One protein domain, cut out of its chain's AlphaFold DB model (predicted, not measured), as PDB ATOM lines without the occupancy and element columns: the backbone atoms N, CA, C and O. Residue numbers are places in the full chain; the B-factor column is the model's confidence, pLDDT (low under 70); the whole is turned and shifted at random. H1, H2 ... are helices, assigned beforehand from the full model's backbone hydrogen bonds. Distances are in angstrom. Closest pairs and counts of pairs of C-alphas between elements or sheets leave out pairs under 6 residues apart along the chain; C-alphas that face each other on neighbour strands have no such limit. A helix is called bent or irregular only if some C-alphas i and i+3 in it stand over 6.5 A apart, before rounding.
ATOM      1  N   GLU A 167     311.886 376.394 353.385       91.94
ATOM      2  CA  GLU A 167     313.251 376.932 353.340       91.94
ATOM      3  C   GLU A 167     313.293 378.431 353.656       91.94
ATOM      4  O   GLU A 167     314.112 378.864 354.463       91.94
ATOM      5  N   ILE A 168     312.399 379.228 353.067       90.94
ATOM      6  CA  ILE A 168     312.358 380.677 353.312       90.94
ATOM      7  C   ILE A 168     311.890 380.968 354.746       90.94
ATOM      8  O   ILE A 168     312.453 381.841 355.405       90.94
ATOM      9  N   LYS A 169     310.908 380.221 355.270       91.00
ATOM     10  CA  LYS A 169     310.465 380.335 356.671       91.00
ATOM     11  C   LYS A 169     311.570 379.971 357.653       91.00
ATOM     12  O   LYS A 169     311.694 380.626 358.681       91.00
ATOM     13  N   LYS A 170     312.395 378.969 357.339       92.81
ATOM     14  CA  LYS A 170     313.565 378.627 358.155       92.81
ATOM     15  C   LYS A 170     314.569 379.781 358.230       92.81
ATOM     16  O   LYS A 170     315.147 379.999 359.290       92.81
ATOM     17  N   ASP A 171     314.767 380.504 357.130       88.75
ATOM     18  CA  ASP A 171     315.720 381.616 357.075       88.75
ATOM     19  C   ASP A 171     315.184 382.897 357.726       88.75
ATOM     20  O   ASP A 171     315.941 383.640 358.348       88.75
ATOM     21  N   TRP A 172     313.897 383.197 357.533       92.06
ATOM     22  CA  TRP A 172     313.294 384.469 357.947       92.06
ATOM     23  C   TRP A 172     312.540 384.399 359.276       92.06
ATOM     24  O   TRP A 172     312.318 385.445 359.883       92.06
ATOM     25  N   GLY A 173     312.172 383.205 359.745       94.00
ATOM     26  CA  GLY A 173     311.440 383.014 360.996       94.00
ATOM     27  C   GLY A 173     310.169 383.862 361.051       94.00
ATOM     28  O   GLY A 173     309.383 383.884 360.101       94.00
ATOM     29  N   ASP A 174     309.999 384.597 362.148       92.56
ATOM     30  CA  ASP A 174     308.831 385.452 362.398       92.56
ATOM     31  C   ASP A 174     308.710 386.622 361.403       92.56
ATOM     32  O   ASP A 174     307.611 387.101 361.133       92.56
ATOM     33  N   GLU A 175     309.817 387.043 360.783       89.56
ATOM     34  CA  GLU A 175     309.827 388.108 359.771       89.56
ATOM     35  C   GLU A 175     309.392 387.616 358.380       89.56
ATOM     36  O   GLU A 175     309.402 388.395 357.426       89.56
ATOM     37  N   TYR A 176     309.018 386.339 358.232       90.00
ATOM     38  CA  TYR A 176     308.674 385.735 356.944       90.00
ATOM     39  C   TYR A 176     307.648 386.552 356.149       90.00
ATOM     40  O   TYR A 176     307.918 386.928 355.010       90.00
ATOM     41  N   GLU A 177     306.501 386.865 356.756       85.69
ATOM     42  CA  GLU A 177     305.412 387.589 356.084       85.69
ATOM     43  C   GLU A 177     305.835 389.016 355.703       85.69
ATOM     44  O   GLU A 177     305.593 389.473 354.586       85.69
ATOM     45  N   ASN A 178     306.543 389.706 356.602       84.62
ATOM     46  CA  ASN A 178     307.047 391.062 356.370       84.62
ATOM     47  C   ASN A 178     308.070 391.097 355.220       84.62
ATOM     48  O   ASN A 178     308.014 391.945 354.328       84.62
ATOM     49  N   ASN A 179     309.002 390.144 355.207       89.38
ATOM     50  CA  ASN A 179     310.027 390.033 354.173       89.38
ATOM     51  C   ASN A 179     309.432 389.627 352.820       89.38
ATOM     52  O   ASN A 179     309.868 390.136 351.785       89.38
ATOM     53  N   LEU A 180     308.402 388.778 352.821       88.88
ATOM     54  CA  LEU A 180     307.678 388.400 351.612       88.88
ATOM     55  C   LEU A 180     306.944 389.598 350.994       88.88
ATOM     56  O   LEU A 180     307.050 389.811 349.789       88.88
ATOM     57  N   GLN A 181     306.281 390.427 351.806       85.25
ATOM     58  CA  GLN A 181     305.640 391.663 351.332       85.25
ATOM     59  C   GLN A 181     306.651 392.644 350.729       85.25
ATOM     60  O   GLN A 181     306.407 393.218 349.667       85.25
ATOM     61  N   LYS A 182     307.818 392.808 351.363       86.12
ATOM     62  CA  LYS A 182     308.904 393.647 350.831       86.12
ATOM     63  C   LYS A 182     309.433 393.118 349.495       86.12
ATOM     64  O   LYS A 182     309.665 393.906 348.579       86.12
ATOM     65  N   ALA A 183     309.593 391.800 349.364       88.31
ATOM     66  CA  ALA A 183     309.991 391.164 348.111       88.31
ATOM     67  C   ALA A 183     308.941 391.369 347.005       88.31
ATOM     68  O   ALA A 183     309.299 391.761 345.896       88.31
ATOM     69  N   ASP A 184     307.656 391.167 347.308       86.25
ATOM     70  CA  ASP A 184     306.548 391.330 346.355       86.25
ATOM     71  C   ASP A 184     306.394 392.782 345.871       86.25
ATOM     72  O   ASP A 184     306.203 393.038 344.677       86.25
ATOM     73  N   ALA A 185     306.558 393.749 346.780       84.06
ATOM     74  CA  ALA A 185     306.575 395.169 346.444       84.06
ATOM     75  C   ALA A 185     307.788 395.544 345.577       84.06
ATOM     76  O   ALA A 185     307.669 396.352 344.653       84.06
ATOM     77  N   ALA A 186     308.956 394.947 345.839       86.81
ATOM     78  CA  ALA A 186     310.150 395.174 345.031       86.81
ATOM     79  C   ALA A 186     309.998 394.632 343.604       86.81
ATOM     80  O   ALA A 186     310.464 395.289 342.677       86.81
ATOM     81  N   ILE A 187     309.321 393.492 343.411       88.00
ATOM     82  CA  ILE A 187     309.045 392.950 342.070       88.00
ATOM     83  C   ILE A 187     308.270 393.973 341.240       88.00
ATOM     84  O   ILE A 187     308.691 394.333 340.144       88.00
ATOM     85  N   GLU A 188     307.158 394.467 341.780       83.69
ATOM     86  CA  GLU A 188     306.292 395.409 341.072       83.69
ATOM     87  C   GLU A 188     306.996 396.743 340.803       83.69
ATOM     88  O   GLU A 188     306.919 397.274 339.699       83.69
ATOM     89  N   LYS A 189     307.746 397.253 341.786       82.38
ATOM     90  CA  LYS A 189     308.463 398.527 341.667       82.38
ATOM     91  C   LYS A 189     309.629 398.479 340.674       82.38
ATOM     92  O   LYS A 189     309.897 399.485 340.023       82.38
ATOM     93  N   LEU A 190     310.344 397.355 340.588       86.25
ATOM     94  CA  LEU A 190     311.529 397.219 339.732       86.25
ATOM     95  C   LEU A 190     311.210 396.725 338.323       86.25
ATOM     96  O   LEU A 190     311.850 397.160 337.370       86.25
ATOM     97  N   PHE A 191     310.261 395.799 338.196       89.00
ATOM     98  CA  PHE A 191     310.015 395.063 336.955       89.00
ATOM     99  C   PHE A 191     308.595 395.259 336.406       89.00
ATOM    100  O   PHE A 191     308.310 394.838 335.288       89.00
ATOM    101  N   GLY A 192     307.709 395.912 337.165       86.50
ATOM    102  CA  GLY A 192     306.338 396.198 336.754       86.50
ATOM    103  C   GLY A 192     305.353 395.046 336.979       86.50
ATOM    104  O   GLY A 192     305.711 393.919 337.330       86.50
ATOM    105  N   ALA A 193     304.071 395.351 336.766       87.94
ATOM    106  CA  ALA A 193     302.966 394.419 336.984       87.94
ATOM    107  C   ALA A 193     302.966 393.237 335.998       87.94
ATOM    108  O   ALA A 193     302.610 392.126 336.382       87.94
ATOM    109  N   GLU A 194     303.410 393.445 334.755       90.81
ATOM    110  CA  GLU A 194     303.479 392.382 333.741       90.81
ATOM    111  C   GLU A 194     304.458 391.275 334.153       90.81
ATOM    112  O   GLU A 194     304.110 390.096 334.137       90.81
ATOM    113  N   PHE A 195     305.657 391.643 334.613       92.06
ATOM    114  CA  PHE A 195     306.633 390.668 335.097       92.06
ATOM    115  C   PHE A 195     306.150 389.954 336.366       92.06
ATOM    116  O   PHE A 195     306.334 388.746 336.516       92.06
ATOM    117  N   LYS A 196     305.483 390.681 337.268       88.12
ATOM    118  CA  LYS A 196     304.854 390.094 338.457       88.12
ATOM    119  C   LYS A 196     303.810 389.040 338.080       88.12
ATOM    120  O   LYS A 196     303.797 387.960 338.670       88.12
ATOM    121  N   GLU A 197     302.974 389.326 337.088       89.69
ATOM    122  CA  GLU A 197     301.972 388.383 336.590       89.69
ATOM    123  C   GLU A 197     302.612 387.196 335.857       89.69
ATOM    124  O   GLU A 197     302.212 386.049 336.059       89.69
ATOM    125  N   PHE A 198     303.682 387.425 335.092       89.44
ATOM    126  CA  PHE A 198     304.480 386.355 334.494       89.44
ATOM    127  C   PHE A 198     305.045 385.395 335.555       89.44
ATOM    128  O   PHE A 198     304.934 384.175 335.422       89.44
ATOM    129  N   LEU A 199     305.601 385.914 336.654       90.00
ATOM    130  CA  LEU A 199     306.099 385.072 337.747       90.00
ATOM    131  C   LEU A 199     304.979 384.265 338.419       90.00
ATOM    132  O   LEU A 199     305.210 383.121 338.810       90.00
ATOM    133  N   LYS A 200     303.774 384.831 338.556       86.31
ATOM    134  CA  LYS A 200     302.610 384.119 339.110       86.31
ATOM    135  C   LYS A 200     302.125 383.012 338.179       86.31
ATOM    136  O   LYS A 200     301.977 381.875 338.614       86.31
ATOM    137  N   THR A 201     301.925 383.326 336.903       81.94
ATOM    138  CA  THR A 201     301.414 382.381 335.894       81.94
ATOM    139  C   THR A 201     302.387 381.236 335.611       81.94
ATOM    140  O   THR A 201     301.955 380.113 335.362       81.94
ATOM    141  N   THR A 202     303.696 381.478 335.715       82.25
ATOM    142  CA  THR A 202     304.731 380.432 335.603       82.25
ATOM    143  C   THR A 202     305.005 379.685 336.914       82.25
ATOM    144  O   THR A 202     305.730 378.691 336.907       82.25
ATOM    145  N   GLY A 203     304.462 380.150 338.045       79.94
ATOM    146  CA  GLY A 203     304.730 379.609 339.385       79.94
ATOM    147  C   GLY A 203     306.108 379.967 339.965       79.94
ATOM    148  O   GLY A 203     306.454 379.524 341.062       79.94
ATOM    149  N   LEU A 204     306.901 380.784 339.263       86.44
ATOM    150  CA  LEU A 204     308.238 381.217 339.684       86.44
ATOM    151  C   LEU A 204     308.220 382.251 340.819       86.44
ATOM    152  O   LEU A 204     309.241 382.451 341.478       86.44
ATOM    153  N   ASN A 205     307.076 382.874 341.103       84.88
ATOM    154  CA  ASN A 205     306.915 383.832 342.201       84.88
ATOM    155  C   ASN A 205     307.235 383.250 343.593       84.88
ATOM    156  O   ASN A 205     307.501 384.008 344.519       84.88
ATOM    157  N   SER A 206     307.216 381.924 343.743       84.75
ATOM    158  CA  SER A 206     307.537 381.221 344.994       84.75
ATOM    159  C   SER A 206     308.962 380.651 345.045       84.75
ATOM    160  O   SER A 206     309.365 380.069 346.052       84.75
ATOM    161  N   HIS A 207     309.754 380.826 343.982       90.31
ATOM    162  CA  HIS A 207     311.100 380.267 343.889       90.31
ATOM    163  C   HIS A 207     312.059 380.943 344.897       90.31
ATOM    164  O   HIS A 207     312.229 382.165 344.832       90.31
ATOM    165  N   PRO A 208     312.793 380.203 345.761       90.31
ATOM    166  CA  PRO A 208     313.581 380.793 346.852       90.31
ATOM    167  C   PRO A 208     314.625 381.802 346.393       90.31
ATOM    168  O   PRO A 208     314.770 382.859 346.998       90.31
ATOM    169  N   ALA A 209     315.334 381.517 345.298       91.56
ATOM    170  CA  ALA A 209     316.323 382.449 344.754       91.56
ATOM    171  C   ALA A 209     315.694 383.769 344.271       91.56
ATOM    172  O   ALA A 209     316.283 384.826 344.479       91.56
ATOM    173  N   ILE A 210     314.495 383.714 343.678       91.50
ATOM    174  CA  ILE A 210     313.777 384.903 343.203       91.50
ATOM    175  C   ILE A 210     313.285 385.694 344.410       91.50
ATOM    176  O   ILE A 210     313.605 386.870 344.539       91.50
ATOM    177  N   VAL A 211     312.604 385.033 345.347       91.38
ATOM    178  CA  VAL A 211     312.075 385.668 346.561       91.38
ATOM    179  C   VAL A 211     313.192 386.317 347.388       91.38
ATOM    180  O   VAL A 211     313.081 387.484 347.763       91.38
ATOM    181  N   ARG A 212     314.314 385.617 347.613       91.38
ATOM    182  CA  ARG A 212     315.483 386.170 348.321       91.38
ATOM    183  C   ARG A 212     316.140 387.312 347.547       91.38
ATOM    184  O   ARG A 212     316.497 388.318 348.150       91.38
ATOM    185  N   GLY A 213     316.294 387.174 346.231       90.69
ATOM    186  CA  GLY A 213     316.856 388.220 345.376       90.69
ATOM    187  C   GLY A 213     316.026 389.502 345.423       90.69
ATOM    188  O   GLY A 213     316.568 390.576 345.669       90.69
ATOM    189  N   CYS A 214     314.705 389.383 345.281       90.06
ATOM    190  CA  CYS A 214     313.771 390.505 345.362       90.06
ATOM    191  C   CYS A 214     313.721 391.114 346.764       90.06
ATOM    192  O   CYS A 214     313.681 392.334 346.892       90.06
ATOM    193  N   PHE A 215     313.798 390.303 347.820       90.62
ATOM    194  CA  PHE A 215     313.935 390.817 349.181       90.62
ATOM    195  C   PHE A 215     315.240 391.602 349.372       90.62
ATOM    196  O   PHE A 215     315.219 392.712 349.900       90.62
ATOM    197  N   ASN A 216     316.375 391.089 348.898       89.56
ATOM    198  CA  ASN A 216     317.649 391.806 348.975       89.56
ATOM    199  C   ASN A 216     317.616 393.105 348.158       89.56
ATOM    200  O   ASN A 216     318.102 394.134 348.618       89.56
ATOM    201  N   ALA A 217     316.973 393.090 346.989       86.50
ATOM    202  CA  ALA A 217     316.732 394.298 346.213       86.50
ATOM    203  C   ALA A 217     315.825 395.284 346.970       86.50
ATOM    204  O   ALA A 217     316.096 396.480 346.977       86.50
ATOM    205  N   SER A 218     314.799 394.797 347.680       84.25
ATOM    206  CA  SER A 218     313.941 395.631 348.532       84.25
ATOM    207  C   SER A 218     314.736 396.332 349.638       84.25
ATOM    208  O   SER A 218     314.488 397.506 349.906       84.25
ATOM    209  N   LYS A 219     315.739 395.657 350.220       83.44
ATOM    210  CA  LYS A 219     316.674 396.265 351.173       83.44
ATOM    211  C   LYS A 219     317.540 397.309 350.497       83.44
ATOM    212  O   LYS A 219     317.577 398.423 350.976       83.44
ATOM    213  N   ALA A 220     318.133 397.023 349.343       77.75
ATOM    214  CA  ALA A 220     318.934 398.010 348.614       77.75
ATOM    215  C   ALA A 220     318.125 399.243 348.158       77.75
ATOM    216  O   ALA A 220     318.691 400.312 347.966       77.75
ATOM    217  N   ILE A 221     316.806 399.114 347.990       72.81
ATOM    218  CA  ILE A 221     315.900 400.235 347.690       72.81
ATOM    219  C   ILE A 221     315.452 400.958 348.971       72.81
ATOM    220  O   ILE A 221     315.192 402.158 348.934       72.81
ATOM    221  N   GLY A 222     315.304 400.236 350.086       61.69
ATOM    222  CA  GLY A 222     314.806 400.757 351.365       61.69
ATOM    223  C   GLY A 222     315.890 401.309 352.299       61.69
ATOM    224  O   GLY A 222     315.658 402.296 352.986       61.69
ATOM    225  N   GLU A 223     317.083 400.716 352.296       49.00
ATOM    226  CA  GLU A 223     318.280 401.103 353.063       49.00
ATOM    227  C   GLU A 223     319.010 402.282 352.419       49.00
ATOM    228  O   GLU A 223     320.089 402.672 352.871       49.00
ATOM    229  N   HIS A 224     318.419 402.867 351.370       46.94
ATOM    230  CA  HIS A 224     319.116 403.818 350.550       46.94
ATOM    231  C   HIS A 224     318.260 405.024 350.067       46.94
ATOM    232  O   HIS A 224     317.539 404.928 349.083       46.94
TER     233      HIS A 224
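AT A GLANCE: This is residues 167 to 224 of the 277 residues of the protein "Putative capsid assembly protein" of viral metagenome (UniProt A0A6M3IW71). One long helix, H1, turns sharply at a kink of 125 degrees near residue 192, and a shorter helix, H2, crosses its longer part near Ala 183. The printed part has 58 residues with two named helices, H1 then H2, and no named strand; the class is all helix. It is compact, with a radius of gyration of the C-alphas of 11.0 A, and spans 29 by 27 by 15 A, only just rounded.

HOW THE PARTS SIT: H1, residues 167 to 201, touches H2, residues 208 to 222; their closest C-alphas, those of Ala 183 and Phe 215, are 4.1 A apart. Their lines, a rough one for H1, are about perpendicular, at 85 degrees. Every O i to N i+4 pair is within hydrogen-bond range in H2, and 23 of 31 are in H1.

IN THESE COORDINATES: H1 begins at C-alpha 167 (313.251, 376.932, 353.340) and measures 21.8 A from first to last C-alpha. It is irregular: C-alphas 171 and 174 are 9.5 A apart. H2 measures 20.5 A and ends at C-alpha 222 (314.806, 400.757, 351.365).

THE WHOLE: The C-alphas of Thr 201 and His 224 are the two farthest apart, 31.4 A. The printed part has no cut, and the link from H1 to H2 is short, with 6 residues. Mean pLDDT of the printed part is 85.8; residues 222 to 224 are under 70.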